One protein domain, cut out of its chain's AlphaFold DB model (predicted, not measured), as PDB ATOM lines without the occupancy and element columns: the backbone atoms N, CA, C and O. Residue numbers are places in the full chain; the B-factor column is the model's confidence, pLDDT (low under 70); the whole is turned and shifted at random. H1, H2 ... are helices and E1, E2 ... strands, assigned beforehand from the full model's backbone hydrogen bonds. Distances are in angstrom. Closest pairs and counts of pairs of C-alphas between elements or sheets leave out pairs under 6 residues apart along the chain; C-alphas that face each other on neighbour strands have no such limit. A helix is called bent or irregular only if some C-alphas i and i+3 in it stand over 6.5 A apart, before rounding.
ATOM      1  N   ALA A  12     -39.492 -17.696  29.947       54.03
ATOM      2  CA  ALA A  12     -39.146 -16.361  30.440       54.03
ATOM      3  C   ALA A  12     -38.013 -16.341  31.493       54.03
ATOM      4  O   ALA A  12     -37.454 -15.282  31.766       54.03
ATOM      5  N   GLY A  13     -37.675 -17.495  32.083       55.59
ATOM      6  CA  GLY A  13     -36.646 -17.624  33.121       55.59
ATOM      7  C   GLY A  13     -35.209 -17.549  32.595       55.59
ATOM      8  O   GLY A  13     -34.425 -16.741  33.093       55.59
ATOM      9  N   ASP A  14     -34.875 -18.334  31.566       60.75
ATOM     10  CA  ASP A  14     -33.503 -18.410  31.031       60.75
ATOM     11  C   ASP A  14     -33.097 -17.116  30.309       60.75
ATOM     12  O   ASP A  14     -31.964 -16.645  30.418       60.75
ATOM     13  N   ASP A  15     -34.056 -16.480  29.636       85.38
ATOM     14  CA  ASP A  15     -33.861 -15.204  28.949       85.38
ATOM     15  C   ASP A  15     -33.613 -14.054  29.951       85.38
ATOM     16  O   ASP A  15     -32.744 -13.197  29.751       85.38
ATOM     17  N   LEU A  16     -34.321 -14.034  31.086       90.88
ATOM     18  CA  LEU A  16     -34.130 -13.004  32.110       90.88
ATOM     19  C   LEU A  16     -32.740 -13.076  32.751       90.88
ATOM     20  O   LEU A  16     -32.084 -12.040  32.875       90.88
ATOM     21  N   ALA A  17     -32.280 -14.277  33.114       91.62
ATOM     22  CA  ALA A  17     -30.952 -14.474  33.687       91.62
ATOM     23  C   ALA A  17     -29.845 -14.047  32.710       91.62
ATOM     24  O   ALA A  17     -28.920 -13.335  33.103       91.62
ATOM     25  N   ALA A  18     -29.972 -14.398  31.425       94.00
ATOM     26  CA  ALA A  18     -29.020 -13.993  30.394       94.00
ATOM     27  C   ALA A  18     -28.954 -12.465  30.219       94.00
ATOM     28  O   ALA A  18     -27.863 -11.903  30.126       94.00
ATOM     29  N   VAL A  19     -30.096 -11.767  30.231       94.06
ATOM     30  CA  VAL A  19     -30.098 -10.296  30.146       94.06
ATOM     31  C   VAL A  19     -29.570  -9.634  31.409       94.06
ATOM     32  O   VAL A  19     -28.842  -8.650  31.299       94.06
ATOM     33  N   ALA A  20     -29.865 -10.173  32.592       96.62
ATOM     34  CA  ALA A  20     -29.262  -9.680  33.825       96.62
ATOM     35  C   ALA A  20     -27.734  -9.862  33.818       96.62
ATOM     36  O   ALA A  20     -27.007  -8.954  34.217       96.62
ATOM     37  N   ALA A  21     -27.234 -10.992  33.311       96.62
ATOM     38  CA  ALA A  21     -25.802 -11.235  33.156       96.62
ATOM     39  C   ALA A  21     -25.158 -10.273  32.143       96.62
ATOM     40  O   ALA A  21     -24.124  -9.677  32.436       96.62
ATOM     41  N   ALA A  22     -25.789 -10.054  30.985       95.81
ATOM     42  CA  ALA A  22     -25.298  -9.112  29.976       95.81
ATOM     43  C   ALA A  22     -25.290  -7.655  30.477       95.81
ATOM     44  O   ALA A  22     -24.437  -6.862  30.086       95.81
ATOM     45  N   ALA A  23     -26.230  -7.303  31.355       96.62
ATOM     46  CA  ALA A  23     -26.335  -5.978  31.954       96.62
ATOM     47  C   ALA A  23     -25.384  -5.759  33.148       96.62
ATOM     48  O   ALA A  23     -25.184  -4.613  33.560       96.62
ATOM     49  N   ALA A  24     -24.782  -6.828  33.684       97.94
ATOM     50  CA  ALA A  24     -23.997  -6.796  34.914       97.94
ATOM     51  C   ALA A  24     -22.837  -5.783  34.911       97.94
ATOM     52  O   ALA A  24     -22.693  -5.093  35.918       97.94
ATOM     53  N   PRO A  25     -22.039  -5.606  33.833       97.94
ATOM     54  CA  PRO A  25     -20.927  -4.652  33.862       97.94
ATOM     55  C   PRO A  25     -21.373  -3.210  34.139       97.94
ATOM     56  O   PRO A  25     -20.803  -2.538  34.997       97.94
ATOM     57  N   MET A  26     -22.425  -2.743  33.456       98.00
ATOM     58  CA  MET A  26     -22.974  -1.403  33.684       98.00
ATOM     59  C   MET A  26     -23.724  -1.321  35.017       98.00
ATOM     60  O   MET A  26     -23.580  -0.340  35.743       98.00
ATOM     61  N   GLY A  27     -24.479  -2.366  35.374       98.38
ATOM     62  CA  GLY A  27     -25.149  -2.452  36.671       98.38
ATOM     63  C   GLY A  27     -24.169  -2.300  37.837       98.38
ATOM     64  O   GLY A  27     -24.383  -1.473  38.719       98.38
ATOM     65  N   GLU A  28     -23.048  -3.022  37.812       98.56
ATOM     66  CA  GLU A  28     -21.996  -2.906  38.828       98.56
ATOM     67  C   GLU A  28     -21.302  -1.543  38.806       98.56
ATOM     68  O   GLU A  28     -21.014  -0.996  39.870       98.56
ATOM     69  N   ALA A  29     -21.073  -0.951  37.631       98.62
ATOM     70  CA  ALA A  29     -20.494   0.388  37.537       98.62
ATOM     71  C   ALA A  29     -21.390   1.449  38.207       98.62
ATOM     72  O   ALA A  29     -20.896   2.295  38.956       98.62
ATOM     73  N   LEU A  30     -22.710   1.368  38.011       98.88
ATOM     74  CA  LEU A  30     -23.691   2.235  38.671       98.88
ATOM     75  C   LEU A  30     -23.734   1.997  40.186       98.88
ATOM     76  O   LEU A  30     -23.687   2.952  40.961       98.88
ATOM     77  N   LEU A  31     -23.756   0.736  40.634       98.81
ATOM     78  CA  LEU A  31     -23.709   0.402  42.063       98.81
ATOM     79  C   LEU A  31     -22.410   0.899  42.717       98.81
ATOM     80  O   LEU A  31     -22.436   1.426  43.830       98.81
ATOM     81  N   ALA A  32     -21.275   0.780  42.028       98.62
ATOM     82  CA  ALA A  32     -19.997   1.311  42.486       98.62
ATOM     83  C   ALA A  32     -20.010   2.844  42.564       98.62
ATOM     84  O   ALA A  32     -19.514   3.402  43.541       98.62
ATOM     85  N   ALA A  33     -20.621   3.532  41.594       98.75
ATOM     86  CA  ALA A  33     -20.787   4.982  41.641       98.75
ATOM     87  C   ALA A  33     -21.637   5.421  42.844       98.75
ATOM     88  O   ALA A  33     -21.238   6.339  43.559       98.75
ATOM     89  N   ALA A  34     -22.732   4.712  43.144       98.75
ATOM     90  CA  ALA A  34     -23.530   4.957  44.345       98.75
ATOM     91  C   ALA A  34     -22.703   4.769  45.630       98.75
ATOM     92  O   ALA A  34     -22.699   5.646  46.493       98.75
ATOM     93  N   ARG A  35     -21.938   3.669  45.746       98.69
ATOM     94  CA  ARG A  35     -21.037   3.436  46.896       98.69
ATOM     95  C   ARG A  35     -20.011   4.555  47.044       98.69
ATOM     96  O   ARG A  35     -19.835   5.074  48.141       98.69
ATOM     97  N   ASN A  36     -19.376   4.962  45.947       98.56
ATOM     98  CA  ASN A  36     -18.393   6.044  45.945       98.56
ATOM     99  C   ASN A  36     -19.021   7.376  46.372       98.56
ATOM    100  O   ASN A  36     -18.408   8.126  47.131       98.56
ATOM    101  N   GLN A  37     -20.245   7.665  45.925       98.44
ATOM    102  CA  GLN A  37     -20.971   8.862  46.336       98.44
ATOM    103  C   GLN A  37     -21.275   8.853  47.838       98.44
ATOM    104  O   GLN A  37     -21.072   9.872  48.491       98.44
ATOM    105  N   LEU A  38     -21.692   7.720  48.407       98.44
ATOM    106  CA  LEU A  38     -21.914   7.594  49.853       98.44
ATOM    107  C   LEU A  38     -20.611   7.712  50.653       98.44
ATOM    108  O   LEU A  38     -20.573   8.428  51.653       98.44
ATOM    109  N   ALA A  39     -19.536   7.070  50.191       97.88
ATOM    110  CA  ALA A  39     -18.230   7.093  50.846       97.88
ATOM    111  C   ALA A  39     -17.620   8.503  50.897       97.88
ATOM    112  O   ALA A  39     -17.040   8.890  51.910       97.88
ATOM    113  N   ARG A  40     -17.816   9.323  49.850       97.12
ATOM    114  CA  ARG A  40     -17.411  10.746  49.845       97.12
ATOM    115  C   ARG A  40     -17.967  11.526  51.039       97.12
ATOM    116  O   ARG A  40     -17.321  12.460  51.502       97.12
ATOM    117  N   TRP A  41     -19.128  11.121  51.547       96.31
ATOM    118  CA  TRP A  41     -19.799  11.733  52.692       96.31
ATOM    119  C   TRP A  41     -19.772  10.853  53.952       96.31
ATOM    120  O   TRP A  41     -20.483  11.147  54.907       96.31
ATOM    121  N   GLN A  42     -18.964   9.784  53.974       95.94
ATOM    122  CA  GLN A  42     -18.860   8.820  55.084       95.94
ATOM    123  C   GLN A  42     -20.205   8.174  55.488       95.94
ATOM    124  O   GLN A  42     -20.435   7.833  56.652       95.94
ATOM    125  N   LEU A  43     -21.121   8.014  54.529       96.81
ATOM    126  CA  LEU A  43     -22.446   7.415  54.738       96.81
ATOM    127  C   LEU A  43     -22.457   5.896  54.516       96.81
ATOM    128  O   LEU A  43     -23.424   5.226  54.872       96.81
ATOM    129  N   ASP A  44     -21.385   5.341  53.956       94.06
ATOM    130  CA  ASP A  44     -21.216   3.934  53.576       94.06
ATOM    131  C   ASP A  44     -21.209   2.962  54.770       94.06
ATOM    132  O   ASP A  44     -21.502   1.777  54.617       94.06
ATOM    133  N   THR A  45     -20.967   3.467  55.982       93.25
ATOM    134  CA  THR A  45     -21.111   2.698  57.231       93.25
ATOM    135  C   THR A  45     -22.565   2.544  57.688       93.25
ATOM    136  O   THR A  45     -22.869   1.660  58.489       93.25
ATOM    137  N   ARG A  46     -23.472   3.397  57.195       94.19
ATOM    138  CA  ARG A  46     -24.896   3.421  57.572       94.19
ATOM    139  C   ARG A  46     -25.805   2.923  56.456       94.19
ATOM    140  O   ARG A  46     -26.840   2.326  56.731       94.19
ATOM    141  N   VAL A  47     -25.413   3.164  55.208       95.75
ATOM    142  CA  VAL A  47     -26.169   2.797  54.013       95.75
ATOM    143  C   VAL A  47     -25.310   1.884  53.157       95.75
ATOM    144  O   VAL A  47     -24.264   2.281  52.646       95.75
ATOM    145  N   ARG A  48     -25.770   0.644  52.981       94.88
ATOM    146  CA  ARG A  48     -25.087  -0.359  52.166       94.88
ATOM    147  C   ARG A  48     -25.765  -0.481  50.808       94.88
ATOM    148  O   ARG A  48     -26.928  -0.867  50.734       94.88
ATOM    149  N   ILE A  49     -25.003  -0.246  49.743       97.88
ATOM    150  CA  ILE A  49     -25.415  -0.575  48.374       97.88
ATOM    151  C   ILE A  49     -24.959  -2.011  48.070       97.88
ATOM    152  O   ILE A  49     -23.747  -2.265  48.053       97.88
ATOM    153  N   PRO A  50     -25.884  -2.960  47.861       97.06
ATOM    154  CA  PRO A  50     -25.542  -4.362  47.628       97.06
ATOM    155  C   PRO A  50     -24.877  -4.577  46.255       97.06
ATOM    156  O   PRO A  50     -24.930  -3.681  45.410       97.06
ATOM    157  N   PRO A  51     -24.179  -5.706  46.035       97.69
ATOM    158  CA  PRO A  51     -23.665  -6.103  44.718       97.69
ATOM    159  C   PRO A  51     -24.796  -6.401  43.729       97.69
ATOM    160  O   PRO A  51     -25.932  -6.651  44.137       97.69
ATOM    161  N   TRP A  52     -24.484  -6.414  42.429       98.25
ATOM    162  CA  TRP A  52     -25.463  -6.692  41.373       98.25
ATOM    163  C   TRP A  52     -26.161  -8.026  41.598       98.25
ATOM    164  O   TRP A  52     -27.374  -8.096  41.432       98.25
ATOM    165  N   THR A  53     -25.416  -9.041  42.043       97.69
ATOM    166  CA  THR A  53     -25.888 -10.412  42.303       97.69
ATOM    167  C   THR A  53     -27.033 -10.513  43.307       97.69
ATOM    168  O   THR A  53     -27.758 -11.503  43.287       97.69
ATOM    169  N   ASP A  54     -27.218  -9.510  44.167       98.00
ATOM    170  CA  ASP A  54     -28.308  -9.484  45.150       98.00
ATOM    171  C   ASP A  54     -29.618  -8.936  44.544       98.00
ATOM    172  O   ASP A  54     -30.658  -8.900  45.210       98.00
ATOM    173  N   GLY A  55     -29.576  -8.470  43.293       97.88
ATOM    174  CA  GLY A  55     -30.711  -7.890  42.593       97.88
ATOM    175  C   GLY A  55     -31.790  -8.919  42.266       97.88
ATOM    176  O   GLY A  55     -31.519 -10.021  41.791       97.88
ATOM    177  N   ARG A  56     -33.051  -8.533  42.466       97.88
ATOM    178  CA  ARG A  56     -34.204  -9.256  41.924       97.88
ATOM    179  C   ARG A  56     -34.590  -8.635  40.594       97.88
ATOM    180  O   ARG A  56     -35.003  -7.478  40.542       97.88
ATOM    181  N   TYR A  57     -34.436  -9.406  39.526       97.56
ATOM    182  CA  TYR A  57     -34.607  -8.908  38.170       97.56
ATOM    183  C   TYR A  57     -36.034  -9.088  37.676       97.56
ATOM    184  O   TYR A  57     -36.663 -10.118  37.905       97.56
ATOM    185  N   THR A  58     -36.528  -8.096  36.947       96.12
ATOM    186  CA  THR A  58     -37.781  -8.179  36.202       96.12
ATOM    187  C   THR A  58     -37.621  -7.506  34.845       96.12
ATOM    188  O   THR A  58     -36.871  -6.539  34.697       96.12
ATOM    189  N   ARG A  59     -38.318  -8.031  33.837       92.94
ATOM    190  CA  ARG A  59     -38.451  -7.392  32.527       92.94
ATOM    191  C   ARG A  59     -39.829  -6.781  32.412       92.94
ATOM    192  O   ARG A  59     -40.810  -7.416  32.787       92.94
ATOM    193  N   HIS A  60     -39.878  -5.595  31.830       88.19
ATOM    194  CA  HIS A  60     -41.123  -4.914  31.498       88.19
ATOM    195  C   HIS A  60     -40.972  -4.254  30.139       88.19
ATOM    196  O   HIS A  60     -39.863  -3.929  29.725       88.19
ATOM    197  N   THR A  61     -42.082  -4.033  29.454       87.19
ATOM    198  CA  THR A  61     -42.100  -3.170  28.275       87.19
ATOM    199  C   THR A  61     -42.317  -1.741  28.741       87.19
ATOM    200  O   THR A  61     -43.275  -1.468  29.462       87.19
ATOM    201  N   ASP A  62     -41.423  -0.837  28.355       78.38
ATOM    202  CA  ASP A  62     -41.568   0.586  28.636       78.38
ATOM    203  C   ASP A  62     -42.820   1.128  27.912       78.38
ATOM    204  O   ASP A  62     -42.898   1.016  26.687       78.38
ATOM    205  N   PRO A  63     -43.816   1.693  28.621       79.81
ATOM    206  CA  PRO A  63     -45.063   2.128  27.991       79.81
ATOM    207  C   PRO A  63     -44.899   3.286  26.999       79.81
ATOM    208  O   PRO A  63     -45.741   3.444  26.119       79.81
ATOM    209  N   ALA A  64     -43.857   4.108  27.149       78.94
ATOM    210  CA  ALA A  64     -43.631   5.277  26.307       78.94
ATOM    211  C   ALA A  64     -42.915   4.909  25.000       78.94
ATOM    212  O   ALA A  64     -43.251   5.443  23.946       78.94
ATOM    213  N   SER A  65     -41.946   3.992  25.059       82.56
ATOM    214  CA  SER A  65     -41.157   3.579  23.885       82.56
ATOM    215  C   SER A  65     -41.598   2.254  23.261       82.56
ATOM    216  O   SER A  65     -41.244   1.965  22.119       82.56
ATOM    217  N   GLY A  66     -42.334   1.417  23.995       86.81
ATOM    218  CA  GLY A  66     -42.654   0.044  23.598       86.81
ATOM    219  C   GLY A  66     -41.450  -0.906  23.622       86.81
ATOM    220  O   GLY A  66     -41.577  -2.062  23.214       86.81
ATOM    221  N   LEU A  67     -40.282  -0.447  24.083       88.62
ATOM    222  CA  LEU A  67     -39.050  -1.229  24.087       88.62
ATOM    223  C   LEU A  67     -38.890  -2.041  25.387       88.62
ATOM    224  O   LEU A  67     -39.392  -1.635  26.439       88.62
ATOM    225  N   PRO A  68     -38.177  -3.182  25.352       90.00
ATOM    226  CA  PRO A  68     -37.887  -3.958  26.553       90.00
ATOM    227  C   PRO A  68     -36.962  -3.207  27.518       90.00
ATOM    228  O   PRO A  68     -35.885  -2.752  27.135       90.00
ATOM    229  N   SER A  69     -37.345  -3.182  28.789       93.81
ATOM    230  CA  SER A  69     -36.577  -2.630  29.904       93.81
ATOM    231  C   SER A  69     -36.253  -3.718  30.927       93.81
ATOM    232  O   SER A  69     -37.020  -4.668  31.123       93.81
ATOM    233  N   LEU A  70     -35.113  -3.571  31.604       96.25
ATOM    234  CA  LEU A  70     -34.696  -4.440  32.707       96.25
ATOM    235  C   LEU A  70     -34.700  -3.633  34.004       96.25
ATOM    236  O   LEU A  70     -34.053  -2.595  34.086       96.25
ATOM    237  N   ARG A  71     -35.363  -4.147  35.036       97.50
ATOM    238  CA  ARG A  71     -35.343  -3.586  36.386       97.50
ATOM    239  C   ARG A  71     -34.658  -4.558  37.341       97.50
ATOM    240  O   ARG A  71     -34.977  -5.744  37.331       97.50
ATOM    241  N   ALA A  72     -33.745  -4.056  38.163       98.50
ATOM    242  CA  ALA A  72     -33.129  -4.776  39.273       98.50
ATOM    243  C   ALA A  72     -33.541  -4.103  40.585       98.50
ATOM    244  O   ALA A  72     -33.153  -2.964  40.830       98.50
ATOM    245  N   ASP A  73     -34.336  -4.781  41.412       98.62
ATOM    246  CA  ASP A  73     -34.752  -4.289  42.728       98.62
ATOM    247  C   ASP A  73     -33.894  -4.909  43.838       98.62
ATOM    248  O   ASP A  73     -33.646  -6.116  43.852       98.62
ATOM    249  N   PHE A  74     -33.486  -4.089  44.803       98.44
ATOM    250  CA  PHE A  74     -32.642  -4.494  45.926       98.44
ATOM    251  C   PHE A  74     -33.393  -4.334  47.243       98.44
ATOM    252  O   PHE A  74     -34.144  -3.375  47.425       98.44
ATOM    253  N   PHE A  75     -33.192  -5.263  48.176       97.31
ATOM    254  CA  PHE A  75     -33.994  -5.365  49.396       97.31
ATOM    255  C   PHE A  75     -33.121  -5.440  50.649       97.31
ATOM    256  O   PHE A  75     -32.009  -5.963  50.620       97.31
ATOM    257  N   SER A  76     -33.641  -4.942  51.770       93.12
ATOM    258  CA  SER A  76     -33.065  -5.193  53.090       93.12
ATOM    259  C   SER A  76     -33.297  -6.644  53.524       93.12
ATOM    260  O   SER A  76     -34.140  -7.350  52.967       93.12
ATOM    261  N   ALA A  77     -32.617  -7.072  54.593       89.81
ATOM    262  CA  ALA A  77     -32.856  -8.380  55.209       89.81
ATOM    263  C   ALA A  77     -34.325  -8.584  55.645       89.81
ATOM    264  O   ALA A  77     -34.820  -9.705  55.636       89.81
ATOM    265  N   GLY A  78     -35.037  -7.498  55.974       91.62
ATOM    266  CA  GLY A  78     -36.464  -7.515  56.315       91.62
ATOM    267  C   GLY A  78     -37.412  -7.474  55.111       91.62
ATOM    268  O   GLY A  78     -38.609  -7.278  55.297       91.62
ATOM    269  N   GLY A  79     -36.904  -7.592  53.879       92.69
ATOM    270  CA  GLY A  79     -37.719  -7.630  52.660       92.69
ATOM    271  C   GLY A  79     -38.261  -6.277  52.194       92.69
ATOM    272  O   GLY A  79     -39.069  -6.238  51.271       92.69
ATOM    273  N   GLN A  80     -37.815  -5.167  52.787       94.12
ATOM    274  CA  GLN A  80     -38.162  -3.818  52.324       94.12
ATOM    275  C   GLN A  80     -37.289  -3.454  51.123       94.12
ATOM    276  O   GLN A  80     -36.071  -3.636  51.193       94.12
ATOM    277  N   ARG A  81     -37.873  -2.941  50.034       96.81
ATOM    278  CA  ARG A  81     -37.085  -2.459  48.890       96.81
ATOM    279  C   ARG A  81     -36.254  -1.255  49.336       96.81
ATOM    280  O   ARG A  81     -36.794  -0.349  49.949       96.81
ATOM    281  N   LYS A  82     -34.955  -1.267  49.044       97.19
ATOM    282  CA  LYS A  82     -33.993  -0.211  49.406       97.19
ATOM    283  C   LYS A  82     -33.421   0.546  48.225       97.19
ATOM    284  O   LYS A  82     -32.771   1.564  48.412       97.19
ATOM    285  N   GLY A  83     -33.678   0.075  47.019       98.19
ATOM    286  CA  GLY A  83     -33.317   0.792  45.816       98.19
ATOM    287  C   GLY A  83     -33.556  -0.052  44.588       98.19
ATOM    288  O   GLY A  83     -33.994  -1.206  44.681       98.19
ATOM    289  N   HIS A  84     -33.277   0.538  43.438       98.62
ATOM    290  CA  HIS A  84     -33.382  -0.152  42.169       98.62
ATOM    291  C   HIS A  84     -32.467   0.455  41.111       98.62
ATOM    292  O   HIS A  84     -32.096   1.623  41.190       98.62
ATOM    293  N   LEU A  85     -32.163  -0.348  40.096       98.62
ATOM    294  CA  LEU A  85     -31.656   0.113  38.810       98.62
ATOM    295  C   LEU A  85     -32.683  -0.219  37.723       98.62
ATOM    296  O   LEU A  85     -33.301  -1.285  37.747       98.62
ATOM    297  N   LEU A  86     -32.839   0.677  36.759       97.69
ATOM    298  CA  LEU A  86     -33.667   0.526  35.574       97.69
ATOM    299  C   LEU A  86     -32.802   0.785  34.342       97.69
ATOM    300  O   LEU A  86     -32.272   1.879  34.166       97.69
ATOM    301  N   ARG A  87     -32.686  -0.225  33.485       96.50
ATOM    302  CA  ARG A  87     -32.178  -0.090  32.123       96.50
ATOM    303  C   ARG A  87     -33.358   0.142  31.194       96.50
ATOM    304  O   ARG A  87     -34.195  -0.751  31.047       96.50
ATOM    305  N   HIS A  88     -33.383   1.295  30.546       94.56
ATOM    306  CA  HIS A  88     -34.359   1.626  29.519       94.56
ATOM    307  C   HIS A  88     -34.036   0.914  28.199       94.56
ATOM    308  O   HIS A  88     -32.916   0.443  27.962       94.56
ATOM    309  N   GLY A  89     -35.031   0.828  27.316       90.12
ATOM    310  CA  GLY A  89     -34.888   0.169  26.016       90.12
ATOM    311  C   GLY A  89     -33.863   0.818  25.082       90.12
ATOM    312  O   GLY A  89     -33.245   0.118  24.284       90.12
ATOM    313  N   ASP A  90     -33.619   2.122  25.232       91.06
ATOM    314  CA  ASP A  90     -32.586   2.871  24.504       91.06
ATOM    315  C   ASP A  90     -31.157   2.635  25.038       91.06
ATOM    316  O   ASP A  90     -30.186   3.145  24.483       91.06
ATOM    317  N   GLY A  91     -31.013   1.837  26.102       92.38
ATOM    318  CA  GLY A  91     -29.738   1.520  26.740       92.38
ATOM    319  C   GLY A  91     -29.296   2.513  27.814       92.38
ATOM    320  O   GLY A  91     -28.266   2.269  28.448       92.38
ATOM    321  N   SER A  92     -30.058   3.583  28.054       96.25
ATOM    322  CA  SER A  92     -29.843   4.465  29.199       96.25
ATOM    323  C   SER A  92     -30.231   3.784  30.512       96.25
ATOM    324  O   SER A  92     -30.991   2.811  30.549       96.25
ATOM    325  N   TRP A  93     -29.670   4.287  31.606       98.19
ATOM    326  CA  TRP A  93     -29.869   3.767  32.946       98.19
ATOM    327  C   TRP A  93     -30.235   4.869  33.920       98.19
ATOM    328  O   TRP A  93     -29.658   5.956  33.885       98.19
ATOM    329  N   TYR A  94     -31.109   4.517  34.852       98.44
ATOM    330  CA  TYR A  94     -31.424   5.303  36.032       98.44
ATOM    331  C   TYR A  94     -31.508   4.391  37.253       98.44
ATOM    332  O   TYR A  94     -31.810   3.202  37.142       98.44
ATOM    333  N   GLY A  95     -31.257   4.934  38.432       98.50
ATOM    334  CA  GLY A  95     -31.453   4.228  39.676       98.50
ATOM    335  C   GLY A  95     -31.387   5.140  40.880       98.50
ATOM    336  O   GLY A  95     -30.803   6.220  40.841       98.50
ATOM    337  N   GLU A  96     -31.966   4.660  41.968       98.56
ATOM    338  CA  GLU A  96     -32.008   5.353  43.248       98.56
ATOM    339  C   GLU A  96     -31.930   4.342  44.391       98.56
ATOM    340  O   GLU A  96     -32.466   3.231  44.301       98.56
ATOM    341  N   PHE A  97     -31.255   4.733  45.468       98.62
ATOM    342  CA  PHE A  97     -31.144   3.951  46.695       98.62
ATOM    343  C   PHE A  97     -31.425   4.833  47.903       98.62
ATOM    344  O   PHE A  97     -30.849   5.913  48.030       98.62
ATOM    345  N   GLU A  98     -32.295   4.352  48.789       97.88
ATOM    346  CA  GLU A  98     -32.687   5.040  50.016       97.88
ATOM    347  C   GLU A  98     -31.464   5.322  50.890       97.88
ATOM    348  O   GLU A  98     -30.704   4.412  51.233       97.88
ATOM    349  N   VAL A  99     -31.310   6.585  51.281       97.56
ATOM    350  CA  VAL A  99     -30.312   7.014  52.265       97.56
ATOM    351  C   VAL A  99     -31.023   7.392  53.549       97.56
ATOM    352  O   VAL A  99     -30.741   6.802  54.587       97.56
ATOM    353  N   CYS A 100     -31.980   8.319  53.466       96.06
ATOM    354  CA  CYS A 100     -32.788   8.782  54.590       96.06
ATOM    355  C   CYS A 100     -31.937   9.149  55.819       96.06
ATOM    356  O   CYS A 100     -32.134   8.611  56.911       96.06
ATOM    357  N   LEU A 101     -30.979  10.064  55.634       96.94
ATOM    358  CA  LEU A 101     -30.104  10.583  56.690       96.94
ATOM    359  C   LEU A 101     -29.880  12.087  56.527       96.94
ATOM    360  O   LEU A 101     -29.863  12.603  55.412       96.94
ATOM    361  N   SER A 102     -29.622  12.793  57.629       96.31
ATOM    362  CA  SER A 102     -29.206  14.199  57.583       96.31
ATOM    363  C   SER A 102     -27.871  14.349  56.855       96.31
ATOM    364  O   SER A 102     -26.969  13.521  57.009       96.31
ATOM    365  N   HIS A 103     -27.723  15.430  56.091       96.31
ATOM    366  CA  HIS A 103     -26.499  15.690  55.350       96.31
ATOM    367  C   HIS A 103     -25.330  15.998  56.311       96.31
ATOM    368  O   HIS A 103     -25.413  16.975  57.060       96.31
ATOM    369  N   PRO A 104     -24.204  15.253  56.268       94.62
ATOM    370  CA  PRO A 104     -23.131  15.367  57.267       94.62
ATOM    371  C   PRO A 104     -22.485  16.754  57.372       94.62
ATOM    372  O   PRO A 104     -22.041  17.151  58.443       94.62
ATOM    373  N   ALA A 105     -22.432  17.490  56.258       93.69
ATOM    374  CA  ALA A 105     -21.768  18.794  56.169       93.69
ATOM    375  C   ALA A 105     -22.714  19.980  55.891       93.69
ATOM    376  O   ALA A 105     -22.250  21.098  55.694       93.69
ATOM    377  N   ARG A 106     -24.032  19.751  55.803       92.81
ATOM    378  CA  ARG A 106     -25.018  20.790  55.448       92.81
ATOM    379  C   ARG A 106     -26.201  20.680  56.398       92.81
ATOM    380  O   ARG A 106     -27.144  19.940  56.138       92.81
ATOM    381  N   SER A 107     -26.131  21.399  57.513       92.94
ATOM    382  CA  SER A 107     -27.239  21.487  58.469       92.94
ATOM    383  C   SER A 107     -28.518  21.964  57.778       92.94
ATOM    384  O   SER A 107     -28.451  22.780  56.858       92.94
ATOM    385  N   GLY A 108     -29.674  21.453  58.206       94.69
ATOM    386  CA  GLY A 108     -30.964  21.769  57.582       94.69
ATOM    387  C   GLY A 108     -31.227  21.034  56.263       94.69
ATOM    388  O   GLY A 108     -32.230  21.301  55.615       94.69
ATOM    389  N   TRP A 109     -30.362  20.098  55.854       96.75
ATOM    390  CA  TRP A 109     -30.583  19.270  54.668       96.75
ATOM    391  C   TRP A 109     -30.690  17.790  55.029       96.75
ATOM    392  O   TRP A 109     -29.907  17.254  55.818       96.75
ATOM    393  N   TRP A 110     -31.644  17.124  54.395       97.31
ATOM    394  CA  TRP A 110     -31.878  15.691  54.459       97.31
ATOM    395  C   TRP A 110     -31.527  15.045  53.126       97.31
ATOM    396  O   TRP A 110     -31.835  15.594  52.073       97.31
ATOM    397  N   ILE A 111     -30.888  13.883  53.160       98.25
ATOM    398  CA  ILE A 111     -30.588  13.092  51.972       98.25
ATOM    399  C   ILE A 111     -31.694  12.054  51.824       98.25
ATOM    400  O   ILE A 111     -31.812  11.153  52.654       98.25
ATOM    401  N   GLU A 112     -32.491  12.176  50.767       97.69
ATOM    402  CA  GLU A 112     -33.558  11.220  50.465       97.69
ATOM    403  C   GLU A 112     -32.946   9.930  49.906       97.69
ATOM    404  O   GLU A 112     -33.032   8.857  50.509       97.69
ATOM    405  N   VAL A 113     -32.228  10.068  48.793       98.50
ATOM    406  CA  VAL A 113     -31.630   8.969  48.036       98.50
ATOM    407  C   VAL A 113     -30.248   9.347  47.511       98.50
ATOM    408  O   VAL A 113     -29.908  10.526  47.371       98.50
ATOM    409  N   VAL A 114     -29.455   8.332  47.175       98.62
ATOM    410  CA  VAL A 114     -28.389   8.464  46.180       98.62
ATOM    411  C   VAL A 114     -28.944   8.037  44.826       98.62
ATOM    412  O   VAL A 114     -29.469   6.933  44.690       98.62
ATOM    413  N   GLU A 115     -28.834   8.916  43.839       98.75
ATOM    414  CA  GLU A 115     -29.231   8.663  42.458       98.75
ATOM    415  C   GLU A 115     -28.013   8.290  41.625       98.75
ATOM    416  O   GLU A 115     -26.912   8.801  41.846       98.75
ATOM    417  N   VAL A 116     -28.216   7.414  40.646       98.81
ATOM    418  CA  VAL A 116     -27.211   7.035  39.654       98.81
ATOM    419  C   VAL A 116     -27.837   6.960  38.276       98.81
ATOM    420  O   VAL A 116     -28.983   6.548  38.117       98.81
ATOM    421  N   TRP A 117     -27.083   7.356  37.260       98.81
ATOM    422  CA  TRP A 117     -27.534   7.266  35.878       98.81
ATOM    423  C   TRP A 117     -26.357   7.112  34.932       98.81
ATOM    424  O   TRP A 117     -25.215   7.458  35.254       98.81
ATOM    425  N   GLY A 118     -26.628   6.577  33.748       98.00
ATOM    426  CA  GLY A 118     -25.575   6.308  32.783       98.00
ATOM    427  C   GLY A 118     -26.083   5.922  31.405       98.00
ATOM    428  O   GLY A 118     -27.254   5.612  31.213       98.00
ATOM    429  N   SER A 119     -25.182   5.972  30.433       96.38
ATOM    430  CA  SER A 119     -25.401   5.493  29.067       96.38
ATOM    431  C   SER A 119     -24.047   5.298  28.388       96.38
ATOM    432  O   SER A 119     -23.134   6.108  28.582       96.38
ATOM    433  N   GLY A 120     -23.899   4.220  27.612       94.00
ATOM    434  CA  GLY A 120     -22.626   3.858  26.986       94.00
ATOM    435  C   GLY A 120     -21.526   3.657  28.030       94.00
ATOM    436  O   GLY A 120     -21.611   2.746  28.840       94.00
ATOM    437  N   GLU A 121     -20.511   4.520  28.024       93.44
ATOM    438  CA  GLU A 121     -19.397   4.502  28.991       93.44
ATOM    439  C   GLU A 121     -19.555   5.541  30.118       93.44
ATOM    440  O   GLU A 121     -18.728   5.626  31.023       93.44
ATOM    441  N   THR A 122     -20.608   6.362  30.077       97.69
ATOM    442  CA  THR A 122     -20.826   7.416  31.073       97.69
ATOM    443  C   THR A 122     -21.586   6.875  32.273       97.69
ATOM    444  O   THR A 122     -22.673   6.323  32.117       97.69
ATOM    445  N   VAL A 123     -21.057   7.133  33.470       98.50
ATOM    446  CA  VAL A 123     -21.711   6.859  34.755       98.50
ATOM    447  C   VAL A 123     -21.636   8.104  35.635       98.50
ATOM    448  O   VAL A 123     -20.584   8.735  35.749       98.50
ATOM    449  N   LYS A 124     -22.760   8.468  36.251       98.62
ATOM    450  CA  LYS A 124     -22.897   9.616  37.151       98.62
ATOM    451  C   LYS A 124     -23.666   9.222  38.409       98.62
ATOM    452  O   LYS A 124     -24.418   8.248  38.407       98.62
ATOM    453  N   SER A 125     -23.451   9.988  39.473       98.69
ATOM    454  CA  SER A 125     -24.095   9.793  40.770       98.69
ATOM    455  C   SER A 125     -24.259  11.113  41.513       98.69
ATOM    456  O   SER A 125     -23.341  11.937  41.491       98.69
ATOM    457  N   GLU A 126     -25.358  11.276  42.240       98.44
ATOM    458  CA  GLU A 126     -25.640  12.471  43.038       98.44
ATOM    459  C   GLU A 126     -26.462  12.130  44.289       98.44
ATOM    460  O   GLU A 126     -27.130  11.102  44.344       98.44
ATOM    461  N   LEU A 127     -26.379  12.970  45.326       98.38
ATOM    462  CA  LEU A 127     -27.293  12.891  46.464       98.38
ATOM    463  C   LEU A 127     -28.495  13.789  46.197       98.38
ATOM    464  O   LEU A 127     -28.319  14.993  46.006       98.38
ATOM    465  N   ARG A 128     -29.706  13.240  46.279       98.25
ATOM    466  CA  ARG A 128     -30.912  14.062  46.258       98.25
ATOM    467  C   ARG A 128     -31.175  14.617  47.649       98.25
ATOM    468  O   ARG A 128     -31.304  13.860  48.614       98.25
ATOM    469  N   LEU A 129     -31.246  15.942  47.743       97.56
ATOM    470  CA  LEU A 129     -31.394  16.645  49.009       97.56
ATOM    471  C   LEU A 129     -32.772  17.292  49.134       97.56
ATOM    472  O   LEU A 129     -33.263  17.912  48.195       97.56
ATOM    473  N   LEU A 130     -33.341  17.212  50.331       96.69
ATOM    474  CA  LEU A 130     -34.529  17.945  50.747       96.69
ATOM    475  C   LEU A 130     -34.127  18.950  51.824       96.69
ATOM    476  O   LEU A 130     -33.376  18.612  52.741       96.69
TER     477      LEU A 130
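This is residues 12 to 130 of the 137 residues of an uncharacterized protein of Candidatus Macondimonas diazotrophica (UniProt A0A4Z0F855). What is the main picture? A twisted sheet of six strands, E1 to E6, has one long bent helix, H1, over one face, while its other face is bare. The arm H1b packs along E4, E5 and E6, the arm H1a crosses over the sheet at E1, and residues 41 to 55 fold back from the helix to E1. How is it built? The printed part has 119 residues, with H1 first and then E1 to E6 as a meander, each strand the antiparallel neighbour of the one before, in a mixed class of helices and strands. It is compact, with a radius of gyration of the C-alphas of 14.7 A, and elongated, spanning 47 by 29 by 24 A.

Where are the strands? E1 is residues 56 to 61, E2 68 to 75, E3 81 to 87, E4 93 to 102, E5 109 to 119 and E6 122 to 130. E5 is 29.5 A long, E4 26.8 A and E6 26.2 A; C-alpha 130 ends E6 at (-34.529, 17.945, 50.747). Where is the helix? H1, residues 12 to 40, was assigned as one helix by its hydrogen bonds but is bent, with C-alphas 22 and 25 7.4 A apart. Its arms are H1a, residues 12 to 22, 15.6 A, from C-alpha 12 at (-39.146, -16.361, 30.440), and H1b, residues 25 to 40, 22.5 A.

How do the strands pair? The order is E1, E2, E3, E4, E5, E6, with E1 and E6 as edge strands. N 58 and O 71 of the hairpin E1 and E2 are 2.8 A apart, within hydrogen-bond range, as are N 72 and O 85 of E2 and E3, 2.8 A, N 86 and O 94 of E3 and E4, 2.8 A, N 95 and O 116 of E4 and E5, 2.8 A, and N 124 and O 117 of E5 and E6, 2.8 A. E4 bends by 51 degrees at residue 98 and E5 by 58 degrees at residue 112. How does H1b sit? It is on the sheet at a height of 7.9 A, over E4, E5 and E6, along the strands at 21 degrees to E4 on the local plane. Its closest C-alphas to E6 are those of Ala 33 and Ser 125, 5.9 A. And H1a? It is on the same face at a height of 8.5 A, over E1 and only just over E2, where 3 of its C-alphas fall, and runs across the strands at 80 degrees to E1 on the local plane; its closest C-alphas to E1 are those of Ala 20 and Tyr 57, 6.9 A. In both arms every O i to N i+4 pair is within hydrogen-bond range.

How far does it reach? The two C-alphas farthest apart are those of Asp 14 and Ser 107, 48.8 A. Is anything cut or long? The printed part has no cut, and the link from H1 to E1, 15 residues, is long. Where is confidence low? Residues 12 to 14 are under 70, and the mean pLDDT of the printed part is 94.6.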